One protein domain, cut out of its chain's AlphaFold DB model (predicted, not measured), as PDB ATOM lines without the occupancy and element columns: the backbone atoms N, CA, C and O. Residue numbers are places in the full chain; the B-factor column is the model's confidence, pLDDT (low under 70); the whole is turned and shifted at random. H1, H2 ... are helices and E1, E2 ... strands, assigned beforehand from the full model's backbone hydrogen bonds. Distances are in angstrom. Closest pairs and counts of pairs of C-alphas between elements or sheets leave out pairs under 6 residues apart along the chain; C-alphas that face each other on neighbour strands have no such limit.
ATOM      1  N   ARG A   5     163.242 176.537  92.814       86.69
ATOM      2  CA  ARG A   5     162.869 175.543  91.796       86.69
ATOM      3  C   ARG A   5     162.518 174.203  92.441       86.69
ATOM      4  O   ARG A   5     161.529 173.580  92.056       86.69
ATOM      5  N   GLN A   6     163.294 173.782  93.438       84.50
ATOM      6  CA  GLN A   6     163.046 172.538  94.171       84.50
ATOM      7  C   GLN A   6     161.769 172.627  95.013       84.50
ATOM      8  O   GLN A   6     160.982 171.684  95.032       84.50
ATOM      9  N   GLU A   7     161.518 173.767  95.658       87.88
ATOM     10  CA  GLU A   7     160.288 173.998  96.425       87.88
ATOM     11  C   GLU A   7     159.041 173.994  95.535       87.88
ATOM     12  O   GLU A   7     158.055 173.321  95.849       87.88
ATOM     13  N   ARG A   8     159.093 174.663  94.375       89.38
ATOM     14  CA  ARG A   8     158.013 174.608  93.380       89.38
ATOM     15  C   ARG A   8     157.732 173.172  92.944       89.38
ATOM     16  O   ARG A   8     156.572 172.770  92.890       89.38
ATOM     17  N   MET A   9     158.776 172.394  92.666       89.31
ATOM     18  CA  MET A   9     158.628 170.999  92.260       89.31
ATOM     19  C   MET A   9     158.004 170.135  93.367       89.31
ATOM     20  O   MET A   9     157.073 169.382  93.092       89.31
ATOM     21  N   ARG A  10     158.416 170.311  94.630       87.62
ATOM     22  CA  ARG A  10     157.797 169.627  95.782       87.62
ATOM     23  C   ARG A  10     156.304 169.938  95.904       87.62
ATOM     24  O   ARG A  10     155.506 169.020  96.079       87.62
ATOM     25  N   ARG A  11     155.915 171.211  95.759       89.69
ATOM     26  CA  ARG A  11     154.499 171.623  95.794       89.69
ATOM     27  C   ARG A  11     153.690 170.964  94.679       89.69
ATOM     28  O   ARG A  11     152.602 170.462  94.955       89.69
ATOM     29  N   GLN A  12     154.235 170.915  93.461       91.44
ATOM     30  CA  GLN A  12     153.593 170.253  92.320       91.44
ATOM     31  C   GLN A  12     153.363 168.759  92.580       91.44
ATOM     32  O   GLN A  12     152.246 168.288  92.383       91.44
ATOM     33  N   MET A  13     154.359 168.045  93.116       92.31
ATOM     34  CA  MET A  13     154.224 166.622  93.463       92.31
ATOM     35  C   MET A  13     153.115 166.387  94.495       92.31
ATOM     36  O   MET A  13     152.257 165.522  94.315       92.31
ATOM     37  N   SER A  14     153.097 167.175  95.574       87.50
ATOM     38  CA  SER A  14     152.081 167.043  96.625       87.50
ATOM     39  C   SER A  14     150.683 167.444  96.149       87.50
ATOM     40  O   SER A  14     149.694 166.865  96.596       87.50
ATOM     41  N   GLN A  15     150.567 168.430  95.255       91.06
ATOM     42  CA  GLN A  15     149.289 168.785  94.631       91.06
ATOM     43  C   GLN A  15     148.809 167.664  93.704       91.06
ATOM     44  O   GLN A  15     147.662 167.238  93.808       91.06
ATOM     45  N   TYR A  16     149.691 167.134  92.854       91.00
ATOM     46  CA  TYR A  16     149.362 166.029  91.960       91.00
ATOM     47  C   TYR A  16     148.876 164.805  92.737       91.00
ATOM     48  O   TYR A  16     147.856 164.219  92.375       91.00
ATOM     49  N   HIS A  17     149.560 164.445  93.832       88.62
ATOM     50  CA  HIS A  17     149.151 163.304  94.644       88.62
ATOM     51  C   HIS A  17     147.758 163.481  95.256       88.62
ATOM     52  O   HIS A  17     146.985 162.526  95.202       88.62
ATOM     53  N   ARG A  18     147.436 164.684  95.757       87.50
ATOM     54  CA  ARG A  18     146.106 165.022  96.292       87.50
ATOM     55  C   ARG A  18     145.001 164.928  95.240       87.50
ATOM     56  O   ARG A  18     143.915 164.472  95.562       87.50
ATOM     57  N   MET A  19     145.279 165.335  94.001       91.69
ATOM     58  CA  MET A  19     144.283 165.331  92.920       91.69
ATOM     59  C   MET A  19     144.088 163.956  92.264       91.69
ATOM     60  O   MET A  19     143.074 163.743  91.615       91.69
ATOM     61  N   ASN A  20     145.043 163.028  92.404       89.31
ATOM     62  CA  ASN A  20     145.043 161.763  91.655       89.31
ATOM     63  C   ASN A  20     145.237 160.516  92.539       89.31
ATOM     64  O   ASN A  20     146.028 159.652  92.147       89.31
ATOM     65  N   PRO A  21     144.654 160.430  93.751       85.12
ATOM     66  CA  PRO A  21     145.071 159.502  94.811       85.12
ATOM     67  C   PRO A  21     145.222 158.056  94.319       85.12
ATOM     68  O   PRO A  21     144.374 157.536  93.597       85.12
ATOM     69  N   TRP A  22     146.329 157.409  94.695       90.56
ATOM     70  CA  TRP A  22     146.510 155.988  94.406       90.56
ATOM     71  C   TRP A  22     145.579 155.152  95.275       90.56
ATOM     72  O   TRP A  22     145.395 155.443  96.456       90.56
ATOM     73  N   ARG A  23     145.043 154.079  94.692       89.44
ATOM     74  CA  ARG A  23     144.442 152.994  95.463       89.44
ATOM     75  C   ARG A  23     145.587 152.176  96.039       89.44
ATOM     76  O   ARG A  23     146.355 151.595  95.277       89.44
ATOM     77  N   LEU A  24     145.743 152.233  97.357       91.81
ATOM     78  CA  LEU A  24     146.842 151.580  98.051       91.81
ATOM     79  C   LEU A  24     146.348 150.310  98.732       91.81
ATOM     80  O   LEU A  24     145.353 150.339  99.451       91.81
ATOM     81  N   THR A  25     147.108 149.237  98.575       89.75
ATOM     82  CA  THR A  25     146.962 147.991  99.324       89.75
ATOM     83  C   THR A  25     148.139 147.916 100.286       89.75
ATOM     84  O   THR A  25     149.290 147.944  99.857       89.75
ATOM     85  N   LEU A  26     147.873 147.913 101.597       88.44
ATOM     86  CA  LEU A  26     148.914 147.932 102.642       88.44
ATOM     87  C   LEU A  26     149.922 149.094 102.492       88.44
ATOM     88  O   LEU A  26     151.111 148.961 102.775       88.44
ATOM     89  N   GLY A  27     149.446 150.252 102.022       92.75
ATOM     90  CA  GLY A  27     150.277 151.442 101.804       92.75
ATOM     91  C   GLY A  27     151.110 151.424 100.515       92.75
ATOM     92  O   GLY A  27     151.881 152.363 100.292       92.75
ATOM     93  N   LEU A  28     150.941 150.409  99.662       96.62
ATOM     94  CA  LEU A  28     151.625 150.268  98.379       96.62
ATOM     95  C   LEU A  28     150.651 150.381  97.208       96.62
ATOM     96  O   LEU A  28     149.513 149.924  97.273       96.62
ATOM     97  N   TYR A  29     151.115 150.985  96.124       96.44
ATOM     98  CA  TYR A  29     150.487 150.911  94.815       96.44
ATOM     99  C   TYR A  29     151.168 149.785  94.040       96.44
ATOM    100  O   TYR A  29     152.354 149.886  93.740       96.44
ATOM    101  N   ILE A  30     150.428 148.718  93.757       95.12
ATOM    102  CA  ILE A  30     150.932 147.523  93.077       95.12
ATOM    103  C   ILE A  30     150.134 147.392  91.773       95.12
ATOM    104  O   ILE A  30     148.930 147.133  91.841       95.12
ATOM    105  N   PRO A  31     150.739 147.669  90.604       92.25
ATOM    106  CA  PRO A  31     150.046 147.627  89.320       92.25
ATOM    107  C   PRO A  31     149.886 146.201  88.770       92.25
ATOM    108  O   PRO A  31     149.031 145.990  87.911       92.25
ATOM    109  N   HIS A  32     150.666 145.243  89.277       91.19
ATOM    110  CA  HIS A  32     150.716 143.862  88.797       91.19
ATOM    111  C   HIS A  32     149.943 142.892  89.700       91.19
ATOM    112  O   HIS A  32     149.707 143.156  90.882       91.19
ATOM    113  N   SER A  33     149.534 141.758  89.132       90.75
ATOM    114  CA  SER A  33     148.974 140.621  89.866       90.75
ATOM    115  C   SER A  33     149.952 139.447  89.856       90.75
ATOM    116  O   SER A  33     150.747 139.299  88.932       90.75
ATOM    117  N   TYR A  34     149.860 138.584  90.872       90.31
ATOM    118  CA  TYR A  34     150.731 137.413  91.043       90.31
ATOM    119  C   TYR A  34     149.880 136.137  91.105       90.31
ATOM    120  O   TYR A  34     149.669 135.603  92.195       90.31
ATOM    121  N   PRO A  35     149.287 135.703  89.976       86.56
ATOM    122  CA  PRO A  35     148.447 134.507  89.950       86.56
ATOM    123  C   PRO A  35     149.267 133.214  90.061       86.56
ATOM    124  O   PRO A  35     148.807 132.262  90.685       86.56
ATOM    125  N   ASP A  36     150.483 133.209  89.507       84.44
ATOM    126  CA  ASP A  36     151.330 132.025  89.393       84.44
ATOM    127  C   ASP A  36     152.622 132.193  90.193       84.44
ATOM    128  O   ASP A  36     153.267 133.245  90.170       84.44
ATOM    129  N   LEU A  37     153.034 131.121  90.868       80.69
ATOM    130  CA  LEU A  37     154.337 131.042  91.518       80.69
ATOM    131  C   LEU A  37     155.400 130.708  90.472       80.69
ATOM    132  O   LEU A  37     155.504 129.572  90.014       80.69
ATOM    133  N   LYS A  38     156.203 131.710  90.118       86.31
ATOM    134  CA  LYS A  38     157.363 131.548  89.238       86.31
ATOM    135  C   LYS A  38     158.621 131.260  90.057       86.31
ATOM    136  O   LYS A  38     158.734 131.781  91.164       86.31
ATOM    137  N   PRO A  39     159.588 130.477  89.553       90.31
ATOM    138  CA  PRO A  39     160.846 130.261  90.263       90.31
ATOM    139  C   PRO A  39     161.683 131.546  90.338       90.31
ATOM    140  O   PRO A  39     162.261 131.825  91.391       90.31
ATOM    141  N   LEU A  40     161.684 132.343  89.264       94.50
ATOM    142  CA  LEU A  40     162.440 133.587  89.115       94.50
ATOM    143  C   LEU A  40     161.531 134.748  88.697       94.50
ATOM    144  O   LEU A  40     160.486 134.546  88.073       94.50
ATOM    145  N   SER A  41     161.968 135.973  88.972       94.19
ATOM    146  CA  SER A  41     161.393 137.194  88.416       94.19
ATOM    147  C   SER A  41     162.420 138.020  87.637       94.19
ATOM    148  O   SER A  41     163.637 137.823  87.716       94.19
ATOM    149  N   TRP A  42     161.910 138.934  86.812       95.69
ATOM    150  CA  TRP A  42     162.712 139.703  85.858       95.69
ATOM    151  C   TRP A  42     162.648 141.200  86.134       95.69
ATOM    152  O   TRP A  42     163.675 141.880  86.139       95.69
ATOM    153  N   TRP A  43     161.442 141.706  86.359       96.81
ATOM    154  CA  TRP A  43     161.144 143.107  86.608       96.81
ATOM    155  C   TRP A  43     159.793 143.214  87.311       96.81
ATOM    156  O   TRP A  43     158.988 142.284  87.253       96.81
ATOM    157  N   ASP A  44     159.576 144.329  87.993       96.75
ATOM    158  CA  ASP A  44     158.333 144.640  88.692       96.75
ATOM    159  C   ASP A  44     158.275 146.142  88.992       96.75
ATOM    160  O   ASP A  44     159.302 146.827  89.015       96.75
ATOM    161  N   ASP A  45     157.084 146.646  89.289       96.88
ATOM    162  CA  ASP A  45     156.849 148.040  89.625       96.88
ATOM    163  C   ASP A  45     156.130 148.160  90.962       96.88
ATOM    164  O   ASP A  45     155.111 147.518  91.213       96.88
ATOM    165  N   VAL A  46     156.599 149.065  91.817       97.81
ATOM    166  CA  VAL A  46     155.907 149.359  93.074       97.81
ATOM    167  C   VAL A  46     155.918 150.841  93.394       97.81
ATOM    168  O   VAL A  46     156.944 151.521  93.368       97.81
ATOM    169  N   GLY A  47     154.744 151.355  93.741       97.62
ATOM    170  CA  GLY A  47     154.568 152.712  94.220       97.62
ATOM    171  C   GLY A  47     154.372 152.773  95.731       97.62
ATOM    172  O   GLY A  47     153.717 151.926  96.330       97.62
ATOM    173  N   PHE A  48     154.877 153.820  96.376       97.00
ATOM    174  CA  PHE A  48     154.531 154.160  97.759       97.00
ATOM    175  C   PHE A  48     154.580 155.671  97.995       97.00
ATOM    176  O   PHE A  48     155.016 156.447  97.143       97.00
ATOM    177  N   VAL A  49     154.116 156.111  99.165       94.19
ATOM    178  CA  VAL A  49     154.183 157.519  99.578       94.19
ATOM    179  C   VAL A  49     155.312 157.712 100.590       94.19
ATOM    180  O   VAL A  49     155.376 157.019 101.601       94.19
ATOM    181  N   LEU A  50     156.199 158.676 100.334       91.88
ATOM    182  CA  LEU A  50     157.298 159.061 101.222       91.88
ATOM    183  C   LEU A  50     157.298 160.583 101.410       91.88
ATOM    184  O   LEU A  50     157.473 161.339 100.455       91.88
ATOM    185  N   GLY A  51     157.073 161.052 102.641       86.56
ATOM    186  CA  GLY A  51     157.047 162.488 102.952       86.56
ATOM    187  C   GLY A  51     156.006 163.275 102.141       86.56
ATOM    188  O   GLY A  51     156.318 164.351 101.618       86.56
ATOM    189  N   GLY A  52     154.804 162.703 101.973       85.31
ATOM    190  CA  GLY A  52     153.683 163.305 101.235       85.31
ATOM    191  C   GLY A  52     153.861 163.351  99.712       85.31
ATOM    192  O   GLY A  52     153.189 164.132  99.033       85.31
ATOM    193  N   ARG A  53     154.802 162.569  99.172       89.44
ATOM    194  CA  ARG A  53     155.138 162.504  97.745       89.44
ATOM    195  C   ARG A  53     155.097 161.063  97.265       89.44
ATOM    196  O   ARG A  53     155.463 160.157  98.007       89.44
ATOM    197  N   ARG A  54     154.677 160.866  96.016       94.81
ATOM    198  CA  ARG A  54     154.743 159.557  95.358       94.81
ATOM    199  C   ARG A  54     156.186 159.200  95.066       94.81
ATOM    200  O   ARG A  54     156.947 160.051  94.608       94.81
ATOM    201  N   VAL A  55     156.500 157.939  95.277       97.19
ATOM    202  CA  VAL A  55     157.684 157.271  94.764       97.19
ATOM    203  C   VAL A  55     157.170 156.124  93.911       97.19
ATOM    204  O   VAL A  55     156.385 155.328  94.416       97.19
ATOM    205  N   MET A  56     157.553 156.079  92.639       97.94
ATOM    206  CA  MET A  56     157.399 154.900  91.789       97.94
ATOM    207  C   MET A  56     158.766 154.257  91.633       97.94
ATOM    208  O   MET A  56     159.724 154.958  91.309       97.94
ATOM    209  N   VAL A  57     158.848 152.960  91.873       98.50
ATOM    210  CA  VAL A  57     160.055 152.164  91.685       98.50
ATOM    211  C   VAL A  57     159.821 151.257  90.489       98.50
ATOM    212  O   VAL A  57     158.894 150.458  90.531       98.50
ATOM    213  N   TRP A  58     160.657 151.399  89.465       98.44
ATOM    214  CA  TRP A  58     160.800 150.456  88.359       98.44
ATOM    215  C   TRP A  58     161.978 149.557  88.704       98.44
ATOM    216  O   TRP A  58     163.144 149.968  88.624       98.44
ATOM    217  N   TRP A  59     161.667 148.371  89.210       98.56
ATOM    218  CA  TRP A  59     162.665 147.409  89.637       98.56
ATOM    219  C   TRP A  59     162.965 146.414  88.524       98.56
ATOM    220  O   TRP A  59     162.075 145.927  87.831       98.56
ATOM    221  N   VAL A  60     164.245 146.088  88.382       98.38
ATOM    222  CA  VAL A  60     164.721 145.017  87.511       98.38
ATOM    223  C   VAL A  60     165.695 144.128  88.268       98.38
ATOM    224  O   VAL A  60     166.594 144.608  88.972       98.38
ATOM    225  N   HIS A  61     165.567 142.822  88.075       98.25
ATOM    226  CA  HIS A  61     166.600 141.891  88.496       98.25
ATOM    227  C   HIS A  61     167.838 142.076  87.598       98.25
ATOM    228  O   HIS A  61     167.684 142.285  86.388       98.25
ATOM    229  N   PRO A  62     169.074 141.959  88.122       98.19
ATOM    230  CA  PRO A  62     170.290 141.993  87.309       98.19
ATOM    231  C   PRO A  62     170.264 141.052  86.093       98.19
ATOM    232  O   PRO A  62     170.751 141.420  85.027       98.19
ATOM    233  N   ARG A  63     169.591 139.898  86.203       97.62
ATOM    234  CA  ARG A  63     169.379 138.963  85.081       97.62
ATOM    235  C   ARG A  63     168.654 139.580  83.887       97.62
ATOM    236  O   ARG A  63     168.987 139.255  82.756       97.62
ATOM    237  N   ARG A  64     167.692 140.486  84.112       97.75
ATOM    238  CA  ARG A  64     166.992 141.162  83.010       97.75
ATOM    239  C   ARG A  64     167.939 142.094  82.270       97.75
ATOM    240  O   ARG A  64     167.957 142.063  81.055       97.75
ATOM    241  N   ARG A  65     168.781 142.842  82.991       98.06
ATOM    242  CA  ARG A  65     169.820 143.697  82.388       98.06
ATOM    243  C   ARG A  65     170.871 142.895  81.629       98.06
ATOM    244  O   ARG A  65     171.401 143.372  80.634       98.06
ATOM    245  N   TYR A  66     171.198 141.709  82.127       98.38
ATOM    246  CA  TYR A  66     172.114 140.802  81.455       98.38
ATOM    247  C   TYR A  66     171.500 140.250  80.159       98.38
ATOM    248  O   TYR A  66     172.164 140.262  79.127       98.38
ATOM    249  N   LEU A  67     170.218 139.856  80.184       97.94
ATOM    250  CA  LEU A  67     169.469 139.476  78.983       97.94
ATOM    251  C   LEU A  67     169.329 140.644  77.996       97.94
ATOM    252  O   LEU A  67     169.578 140.446  76.817       97.94
ATOM    253  N   VAL A 139     178.904 142.136  83.247       97.69
ATOM    254  CA  VAL A 139     178.678 142.112  84.686       97.69
ATOM    255  C   VAL A 139     177.708 143.220  85.056       97.69
ATOM    256  O   VAL A 139     177.901 144.380  84.693       97.69
ATOM    257  N   VAL A 140     176.668 142.864  85.805       98.00
ATOM    258  CA  VAL A 140     175.645 143.791  86.285       98.00
ATOM    259  C   VAL A 140     175.762 143.932  87.796       98.00
ATOM    260  O   VAL A 140     175.565 142.975  88.544       98.00
ATOM    261  N   ALA A 141     176.054 145.147  88.249       97.31
ATOM    262  CA  ALA A 141     176.062 145.491  89.664       97.31
ATOM    263  C   ALA A 141     174.704 146.076  90.108       97.31
ATOM    264  O   ALA A 141     174.041 146.769  89.322       97.31
ATOM    265  N   PRO A 142     174.298 145.866  91.375       97.44
ATOM    266  CA  PRO A 142     173.156 146.556  91.957       97.44
ATOM    267  C   PRO A 142     173.323 148.076  91.857       97.44
ATOM    268  O   PRO A 142     174.399 148.622  92.106       97.44
ATOM    269  N   SER A 143     172.260 148.776  91.478       97.38
ATOM    270  CA  SER A 143     172.312 150.219  91.235       97.38
ATOM    271  C   SER A 143     170.951 150.880  91.425       97.38
ATOM    272  O   SER A 143     169.905 150.244  91.322       97.38
ATOM    273  N   MET A 144     170.958 152.180  91.724       97.69
ATOM    274  CA  MET A 144     169.745 152.988  91.848       97.69
ATOM    275  C   MET A 144     169.976 154.363  91.242       97.69
ATOM    276  O   MET A 144     170.966 155.027  91.550       97.69
ATOM    277  N   SER A 145     169.009 154.830  90.459       97.19
ATOM    278  CA  SER A 145     168.921 156.233  90.066       97.19
ATOM    279  C   SER A 145     167.540 156.780  90.412       97.19
ATOM    280  O   SER A 145     166.544 156.067  90.327       97.19
ATOM    281  N   ALA A 146     167.471 158.039  90.843       96.56
ATOM    282  CA  ALA A 146     166.212 158.685  91.202       96.56
ATOM    283  C   ALA A 146     166.038 159.987  90.418       96.56
ATOM    284  O   ALA A 146     166.909 160.859  90.426       96.56
ATOM    285  N   ARG A 147     164.881 160.143  89.773       95.88
ATOM    286  CA  ARG A 147     164.517 161.316  88.972       95.88
ATOM    287  C   ARG A 147     163.260 161.970  89.519       95.88
ATOM    288  O   ARG A 147     162.340 161.318  90.006       95.88
ATOM    289  N   TRP A 148     163.233 163.297  89.463       94.25
ATOM    290  CA  TRP A 148     162.116 164.087  89.965       94.25
ATOM    291  C   TRP A 148     161.192 164.459  88.813       94.25
ATOM    292  O   TRP A 148     161.604 165.105  87.851       94.25
ATOM    293  N   TYR A 149     159.923 164.100  88.952       94.00
ATOM    294  CA  TYR A 149     158.859 164.427  88.018       94.00
ATOM    295  C   TYR A 149     157.848 165.363  88.677       94.00
ATOM    296  O   TYR A 149     157.781 165.497  89.897       94.00
ATOM    297  N   ARG A 150     156.991 166.000  87.872       91.56
ATOM    298  CA  ARG A 150     155.905 166.841  88.411       91.56
ATOM    299  C   ARG A 150     154.913 166.046  89.271       91.56
ATOM    300  O   ARG A 150     154.282 166.632  90.140       91.56
ATOM    301  N   TRP A 151     154.789 164.738  89.035       92.81
ATOM    302  CA  TRP A 151     153.866 163.848  89.743       92.81
ATOM    303  C   TRP A 151     154.470 163.167  90.984       92.81
ATOM    304  O   TRP A 151     153.723 162.697  91.843       92.81
ATOM    305  N   GLY A 152     155.801 163.106  91.104       94.69
ATOM    306  CA  GLY A 152     156.488 162.358  92.158       94.69
ATOM    307  C   GLY A 152     157.950 162.068  91.828       94.69
ATOM    308  O   GLY A 152     158.548 162.717  90.975       94.69
ATOM    309  N   ILE A 153     158.529 161.096  92.521       96.31
ATOM    310  CA  ILE A 153     159.889 160.604  92.304       96.31
ATOM    311  C   ILE A 153     159.786 159.276  91.555       96.31
ATOM    312  O   ILE A 153     159.042 158.398  91.983       96.31
ATOM    313  N   GLY A 154     160.511 159.139  90.451       97.75
ATOM    314  CA  GLY A 154     160.714 157.857  89.782       97.75
ATOM    315  C   GLY A 154     162.080 157.299  90.155       97.75
ATOM    316  O   GLY A 154     163.045 158.062  90.242       97.75
ATOM    317  N   VAL A 155     162.145 156.002  90.417       98.31
ATOM    318  CA  VAL A 155     163.349 155.304  90.858       98.31
ATOM    319  C   VAL A 155     163.578 154.118  89.943       98.31
ATOM    320  O   VAL A 155     162.774 153.194  89.936       98.31
ATOM    321  N   ASP A 156     164.686 154.136  89.216       98.38
ATOM    322  CA  ASP A 156     165.185 152.963  88.506       98.38
ATOM    323  C   ASP A 156     166.048 152.173  89.492       98.38
ATOM    324  O   ASP A 156     167.062 152.697  89.966       98.38
ATOM    325  N   LEU A 157     165.641 150.950  89.838       98.56
ATOM    326  CA  LEU A 157     166.324 150.113  90.826       98.56
ATOM    327  C   LEU A 157     166.731 148.775  90.208       98.56
ATOM    328  O   LEU A 157     165.886 147.987  89.803       98.56
ATOM    329  N   CYS A 158     168.027 148.485  90.192       98.31
ATOM    330  CA  CYS A 158     168.554 147.163  89.886       98.31
ATOM    331  C   CYS A 158     169.041 146.509  91.181       98.31
ATOM    332  O   CYS A 158     169.950 147.031  91.828       98.31
ATOM    333  N   ALA A 159     168.422 145.399  91.584       97.69
ATOM    334  CA  ALA A 159     168.776 144.698  92.821       97.69
ATOM    335  C   ALA A 159     168.513 143.184  92.713       97.69
ATOM    336  O   ALA A 159     167.485 142.809  92.145       97.69
ATOM    337  N   PRO A 160     169.392 142.325  93.267       96.75
ATOM    338  CA  PRO A 160     169.321 140.867  93.163       96.75
ATOM    339  C   PRO A 160     168.369 140.274  94.212       96.75
ATOM    340  O   PRO A 160     168.781 139.549  95.115       96.75
ATOM    341  N   ILE A 161     167.095 140.652  94.142       95.88
ATOM    342  CA  ILE A 161     166.030 140.094  94.982       95.88
ATOM    343  C   ILE A 161     164.938 139.535  94.085       95.88
ATOM    344  O   ILE A 161     164.661 140.106  93.042       95.88
ATOM    345  N   GLU A 162     164.306 138.439  94.476       95.81
ATOM    346  CA  GLU A 162     163.150 137.942  93.732       95.81
ATOM    347  C   GLU A 162     161.893 138.722  94.130       95.81
ATOM    348  O   GLU A 162     161.735 139.127  95.283       95.81
ATOM    349  N   VAL A 163     161.015 138.943  93.154       95.56
ATOM    350  CA  VAL A 163     159.721 139.619  93.308       95.56
ATOM    351  C   VAL A 163     158.671 138.829  92.539       95.56
ATOM    352  O   VAL A 163     158.488 138.992  91.336       95.56
ATOM    353  N   ARG A 164     158.040 137.894  93.241       94.62
ATOM    354  CA  ARG A 164     157.151 136.859  92.693       94.62
ATOM    355  C   ARG A 164     155.781 136.868  93.356       94.62
ATOM    356  O   ARG A 164     154.872 136.174  92.916       94.62
ATOM    357  N   ASN A 165     155.638 137.611  94.447       94.00
ATOM    358  CA  ASN A 165     154.406 137.735  95.206       94.00
ATOM    359  C   ASN A 165     154.355 139.081  95.941       94.00
ATOM    360  O   ASN A 165     155.344 139.806  96.043       94.00
ATOM    361  N   ILE A 166     153.190 139.390  96.509       93.50
ATOM    362  CA  ILE A 166     152.926 140.663  97.193       93.50
ATOM    363  C   ILE A 166     153.870 140.900  98.383       93.50
ATOM    364  O   ILE A 166     154.220 142.047  98.662       93.50
ATOM    365  N   GLU A 167     154.294 139.858  99.102       94.06
ATOM    366  CA  GLU A 167     155.198 140.035 100.243       94.06
ATOM    367  C   GLU A 167     156.606 140.426  99.778       94.06
ATOM    368  O   GLU A 167     157.210 141.349 100.325       94.06
ATOM    369  N   GLU A 168     157.099 139.825  98.700       95.81
ATOM    370  CA  GLU A 168     158.374 140.208  98.085       95.81
ATOM    371  C   GLU A 168     158.324 141.636  97.505       95.81
ATOM    372  O   GLU A 168     159.265 142.413  97.680       95.81
ATOM    373  N   VAL A 169     157.183 142.061  96.947       96.38
ATOM    374  CA  VAL A 169     156.956 143.465  96.542       96.38
ATOM    375  C   VAL A 169     157.065 144.419  97.733       96.38
ATOM    376  O   VAL A 169     157.616 145.520  97.624       96.38
ATOM    377  N   ARG A 170     156.570 144.014  98.909       96.38
ATOM    378  CA  ARG A 170     156.717 144.813 100.135       96.38
ATOM    379  C   ARG A 170     158.171 144.918 100.569       96.38
ATOM    380  O   ARG A 170     158.594 145.999 100.988       96.38
ATOM    381  N   GLN A 171     158.939 143.837 100.456       96.62
ATOM    382  CA  GLN A 171     160.374 143.845 100.744       96.62
ATOM    383  C   GLN A 171     161.126 144.775  99.783       96.62
ATOM    384  O   GLN A 171     161.899 145.620 100.246       96.62
ATOM    385  N   LEU A 172     160.815 144.717  98.484       97.75
ATOM    386  CA  LEU A 172     161.334 145.637  97.469       97.75
ATOM    387  C   LEU A 172     161.036 147.103  97.830       97.75
ATOM    388  O   LEU A 172     161.942 147.941  97.858       97.75
ATOM    389  N   ALA A 173     159.782 147.423  98.159       97.69
ATOM    390  CA  ALA A 173     159.387 148.781  98.533       97.69
ATOM    391  C   ALA A 173     160.117 149.275  99.796       97.69
ATOM    392  O   ALA A 173     160.515 150.442  99.878       97.69
ATOM    393  N   ASN A 174     160.321 148.394 100.779       97.31
ATOM    394  CA  ASN A 174     161.069 148.708 101.995       97.31
ATOM    395  C   ASN A 174     162.555 148.957 101.709       97.31
ATOM    396  O   ASN A 174     163.109 149.928 102.230       97.31
ATOM    397  N   LEU A 175     163.186 148.143 100.858       97.69
ATOM    398  CA  LEU A 175     164.565 148.355 100.413       97.69
ATOM    399  C   LEU A 175     164.711 149.710  99.712       97.69
ATOM    400  O   LEU A 175     165.533 150.530 100.122       97.69
ATOM    401  N   ALA A 176     163.867 149.986  98.715       97.75
ATOM    402  CA  ALA A 176     163.886 151.250  97.982       97.75
ATOM    403  C   ALA A 176     163.703 152.457  98.917       97.75
ATOM    404  O   ALA A 176     164.391 153.472  98.788       97.75
ATOM    405  N   ARG A 177     162.812 152.348  99.912       97.31
ATOM    406  CA  ARG A 177     162.606 153.390 100.924       97.31
ATOM    407  C   ARG A 177     163.860 153.637 101.762       97.31
ATOM    408  O   ARG A 177     164.215 154.801 101.950       97.31
ATOM    409  N   ARG A 178     164.514 152.581 102.256       97.56
ATOM    410  CA  ARG A 178     165.745 152.691 103.060       97.56
ATOM    411  C   ARG A 178     166.887 153.303 102.248       97.56
ATOM    412  O   ARG A 178     167.529 154.237 102.726       97.56
ATOM    413  N   LEU A 179     167.059 152.875 100.994       97.12
ATOM    414  CA  LEU A 179     168.051 153.437 100.067       97.12
ATOM    415  C   LEU A 179     167.801 154.930  99.798       97.12
ATOM    416  O   LEU A 179     168.714 155.747  99.912       97.12
ATOM    417  N   LEU A 180     166.556 155.330  99.510       96.19
ATOM    418  CA  LEU A 180     166.199 156.740  99.288       96.19
ATOM    419  C   LEU A 180     166.443 157.621 100.515       96.19
ATOM    420  O   LEU A 180     166.806 158.792 100.378       96.19
ATOM    421  N   LYS A 181     166.222 157.072 101.711       95.69
ATOM    422  CA  LYS A 181     166.496 157.757 102.975       95.69
ATOM    423  C   LYS A 181     167.966 157.701 103.392       95.69
ATOM    424  O   LYS A 181     168.318 158.376 104.355       95.69
ATOM    425  N   ARG A 182     168.808 156.952 102.669       95.62
ATOM    426  CA  ARG A 182     170.212 156.682 103.017       95.62
ATOM    427  C   ARG A 182     170.366 155.983 104.374       95.62
ATOM    428  O   ARG A 182     171.355 156.181 105.063       95.62
ATOM    429  N   GLU A 183     169.371 155.180 104.752       96.94
ATOM    430  CA  GLU A 183     169.413 154.300 105.932       96.94
ATOM    431  C   GLU A 183     170.216 153.017 105.649       96.94
ATOM    432  O   GLU A 183     170.555 152.282 106.572       96.94
ATOM    433  N   CYS A 184     170.473 152.717 104.374       95.19
ATOM    434  CA  CYS A 184     171.403 151.686 103.932       95.19
ATOM    435  C   CYS A 184     172.001 152.039 102.565       95.19
ATOM    436  O   CYS A 184     171.547 152.964 101.879       95.19
ATOM    437  N   SER A 185     172.996 151.259 102.163       94.81
ATOM    438  CA  SER A 185     173.698 151.318 100.884       94.81
ATOM    439  C   SER A 185     173.727 149.948 100.201       94.81
ATOM    440  O   SER A 185     173.530 148.911 100.835       94.81
ATOM    441  N   PHE A 186     174.008 149.923  98.897       94.31
ATOM    442  CA  PHE A 186     174.176 148.661  98.171       94.31
ATOM    443  C   PHE A 186     175.326 147.815  98.715       94.31
ATOM    444  O   PHE A 186     175.176 146.607  98.801       94.31
ATOM    445  N   SER A 187     176.429 148.435  99.143       92.44
ATOM    446  CA  SER A 187     177.572 147.730  99.734       92.44
ATOM    447  C   SER A 187     177.242 147.031 101.053       92.44
ATOM    448  O   SER A 187     177.870 146.032 101.374       92.44
ATOM    449  N   GLU A 188     176.266 147.537 101.811       93.38
ATOM    450  CA  GLU A 188     175.811 146.904 103.055       93.38
ATOM    451  C   GLU A 188     174.791 145.794 102.791       93.38
ATOM    452  O   GLU A 188     174.829 144.755 103.442       93.38
ATOM    453  N   VAL A 189     173.856 146.017 101.860       94.81
ATOM    454  CA  VAL A 189     172.760 145.069 101.593       94.81
ATOM    455  C   VAL A 189     173.203 143.931 100.672       94.81
ATOM    456  O   VAL A 189     172.778 142.795 100.857       94.81
ATOM    457  N   PHE A 190     174.068 144.222  99.701       94.19
ATOM    458  CA  PHE A 190     174.593 143.265  98.726       94.19
ATOM    459  C   PHE A 190     176.120 143.417  98.600       94.19
ATOM    460  O   PHE A 190     176.615 143.930  97.589       94.19
ATOM    461  N   PRO A 191     176.889 143.001  99.625       93.12
ATOM    462  CA  PRO A 191     178.338 143.175  99.644       93.12
ATOM    463  C   PRO A 191     178.995 142.489  98.447       93.12
ATOM    464  O   PRO A 191     178.836 141.285  98.256       93.12
ATOM    465  N   SER A 192     179.715 143.265  97.632       90.81
ATOM    466  CA  SER A 192     180.429 142.794  96.433       90.81
ATOM    467  C   SER A 192     179.577 141.987  95.444       90.81
ATOM    468  O   SER A 192     180.124 141.251  94.624       90.81
ATOM    469  N   HIS A 193     178.247 142.106  95.502       93.62
ATOM    470  CA  HIS A 193     177.387 141.330  94.623       93.62
ATOM    471  C   HIS A 193     177.498 141.843  93.194       93.62
ATOM    472  O   HIS A 193     177.278 143.023  92.914       93.62
ATOM    473  N   VAL A 194     177.748 140.912  92.287       96.12
ATOM    474  CA  VAL A 194     177.697 141.131  90.855       96.12
ATOM    475  C   VAL A 194     177.003 139.952  90.200       96.12
ATOM    476  O   VAL A 194     177.185 138.809  90.613       96.12
ATOM    477  N   TYR A 195     176.200 140.243  89.186       97.94
ATOM    478  CA  TYR A 195     175.568 139.229  88.361       97.94
ATOM    479  C   TYR A 195     176.337 139.124  87.050       97.94
ATOM    480  O   TYR A 195     176.398 140.092  86.289       97.94
ATOM    481  N   GLY A 196     176.926 137.963  86.792       97.81
ATOM    482  CA  GLY A 196     177.695 137.709  85.579       97.81
ATOM    483  C   GLY A 196     177.381 136.356  84.956       97.81
ATOM    484  O   GLY A 196     176.372 135.714  85.261       97.81
ATOM    485  N   ARG A 197     178.292 135.911  84.089       97.88
ATOM    486  CA  ARG A 197     178.180 134.659  83.335       97.88
ATOM    487  C   ARG A 197     177.874 133.441  84.199       97.88
ATOM    488  O   ARG A 197     177.010 132.651  83.837       97.88
ATOM    489  N   GLU A 198     178.541 133.298  85.339       97.38
ATOM    490  CA  GLU A 198     178.344 132.154  86.236       97.38
ATOM    491  C   GLU A 198     176.926 132.116  86.814       97.38
ATOM    492  O   GLU A 198     176.286 131.066  86.805       97.38
ATOM    493  N   ASN A 199     176.393 133.265  87.246       97.12
ATOM    494  CA  ASN A 199     175.015 133.360  87.733       97.12
ATOM    495  C   ASN A 199     174.020 133.054  86.615       97.12
ATOM    496  O   ASN A 199     173.072 132.299  86.825       97.12
ATOM    497  N   TRP A 200     174.265 133.603  85.422       97.69
ATOM    498  CA  TRP A 200     173.441 133.351  84.250       97.69
ATOM    499  C   TRP A 200     173.397 131.863  83.907       97.69
ATOM    500  O   TRP A 200     172.315 131.294  83.796       97.69
ATOM    501  N   LEU A 201     174.530 131.185  83.782       97.44
ATOM    502  CA  LEU A 201     174.527 129.759  83.451       97.44
ATOM    503  C   LEU A 201     173.970 128.900  84.597       97.44
ATOM    504  O   LEU A 201     173.232 127.949  84.344       97.44
ATOM    505  N   GLY A 202     174.242 129.272  85.852       96.62
ATOM    506  CA  GLY A 202     173.792 128.536  87.036       96.62
ATOM    507  C   GLY A 202     172.271 128.485  87.215       96.62
ATOM    508  O   GLY A 202     171.751 127.507  87.746       96.62
ATOM    509  N   GLU A 203     171.536 129.493  86.739       95.62
ATOM    510  CA  GLU A 203     170.069 129.538  86.848       95.62
ATOM    511  C   GLU A 203     169.334 129.101  85.558       95.62
ATOM    512  O   GLU A 203     168.113 129.242  85.470       95.62
ATOM    513  N   ALA A 204     170.037 128.547  84.560       93.31
ATOM    514  CA  ALA A 204     169.458 128.191  83.256       93.31
ATOM    515  C   ALA A 204     168.231 127.265  83.355       93.31
ATOM    516  O   ALA A 204     167.203 127.529  82.730       93.31
ATOM    517  N   ASN A 205     168.298 126.237  84.207       91.12
ATOM    518  CA  ASN A 205     167.182 125.309  84.426       91.12
ATOM    519  C   ASN A 205     165.960 125.991  85.058       91.12
ATOM    520  O   ASN A 205     164.826 125.626  84.764       91.12
ATOM    521  N   LEU A 206     166.180 126.992  85.915       91.19
ATOM    522  CA  LEU A 206     165.102 127.744  86.558       91.19
ATOM    523  C   LEU A 206     164.434 128.698  85.562       91.19
ATOM    524  O   LEU A 206     163.209 128.822  85.564       91.19
ATOM    525  N   ARG A 207     165.216 129.315  84.664       90.44
ATOM    526  CA  ARG A 207     164.688 130.180  83.597       90.44
ATOM    527  C   ARG A 207     163.786 129.437  82.616       90.44
ATOM    528  O   ARG A 207     162.788 130.006  82.202       90.44
ATOM    529  N   ALA A 208     164.090 128.180  82.291       76.88
ATOM    530  CA  ALA A 208     163.256 127.378  81.392       76.88
ATOM    531  C   ALA A 208     161.826 127.134  81.927       76.88
ATOM    532  O   ALA A 208     160.925 126.847  81.146       76.88
ATOM    533  N   GLY A 209     161.616 127.254  83.245       60.59
ATOM    534  CA  GLY A 209     160.303 127.148  83.893       60.59
ATOM    535  C   GLY A 209     159.692 128.479  84.352       60.59
ATOM    536  O   GLY A 209     158.759 128.448  85.155       60.59
TER     537      GLY A 209
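AT A GLANCE: This is residues 5 to 67 and 139 to 209 of the 210 residues of an uncharacterized protein of Chitinivorax tropicus (UniProt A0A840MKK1). A twisted sheet of two hairpins side by side, E1 with E2 and E3 with E4, is covered on one face by the long helix H3, which slants over E1 and E2. H1 lies across the end of the sheet where the hairpins turn, while H2, H5 and H6 lie toward the other end, and residues 28 to 29 of the long stretch 20 to 42 pair with the edge strand E1. The printed part has 134 residues, with six named helices and four named strands in the order H1 E1 E2 H2 E3 E4 H3 H4 H5 H6. The sheet is mixed, in the order E1 E2 E4 E3, and the class is mixed, helices and strands. The whole is compact, with a radius of gyration of the C-alphas of 16.1 A and spans of 49 by 33 by 23 A.

IN THESE COORDINATES: H1, residues 5 to 19, begins at C-alpha 5 at (162.869, 175.543, 91.796) and is 21.2 A long. E1, residues 43 to 50, is 22.0 A long, and E2, residues 53 to 60, 22.4 A. H2 is residues 62 to 67. After the cut come E3, residues 143 to 148, 17.3 A, and E4, residues 153 to 158, 16.2 A. H3, residues 166 to 181, is 22.6 A long and begins at C-alpha 166 at (152.926, 140.663, 97.193). H4 is residues 186 to 189, H5 residues 197 to 202, and H6 residues 204 to 207, ending at C-alpha 207 at (164.688, 130.180, 83.597).

HOW THE PARTS SIT: The hairpin E1 and E2 is antiparallel, with N 46 and O 57 at 3.0 A. E2 and E4 are parallel, with N 58 and O 155 at 2.8 A. The hairpin E3 and E4 is antiparallel, with N 145 and O 156 at 2.9 A. H3 makes two layers with the sheet, a helix on one face of it, at a height over the sheet of 8.3 A; its closest C-alphas to E1 are those of Val 46 and Ala 173, 6.5 A. It runs slantwise to the strands, at 56 degrees to E1 on the local plane. H1 only grazes the sheet, with C-alphas of Ser 14 and Arg 53 closest at 5.6 A. H2 also only grazes it, with C-alphas of Pro 62 and Cys 158 at 6.0 A the closest to E4. H2 and H5 are close but not clearly touching, the closest C-alphas being those of Arg 63 and Trp 200, 7.0 A. H4 is not on the sheet and is close to H3 but not clearly touching, with C-alphas of Leu 179 and Phe 186 closest at 8.0 A. H5 and H6 meet only through their link. In H1, H2, H3 and H5 every O i to N i+4 pair is within hydrogen-bond range; H4 and H6 are too short for such a pair.

THE WHOLE: The C-alphas of Arg 5 and Asn 205, the two farthest apart, are 51.0 A apart. Residues 68 to 138 are not printed, and C-alphas 67 and 139 are 11.1 A apart across the cut. The link from H1 to E1, 23 residues, is long. The mean pLDDT of the printed part is 93.8, and residue 209 is under 70.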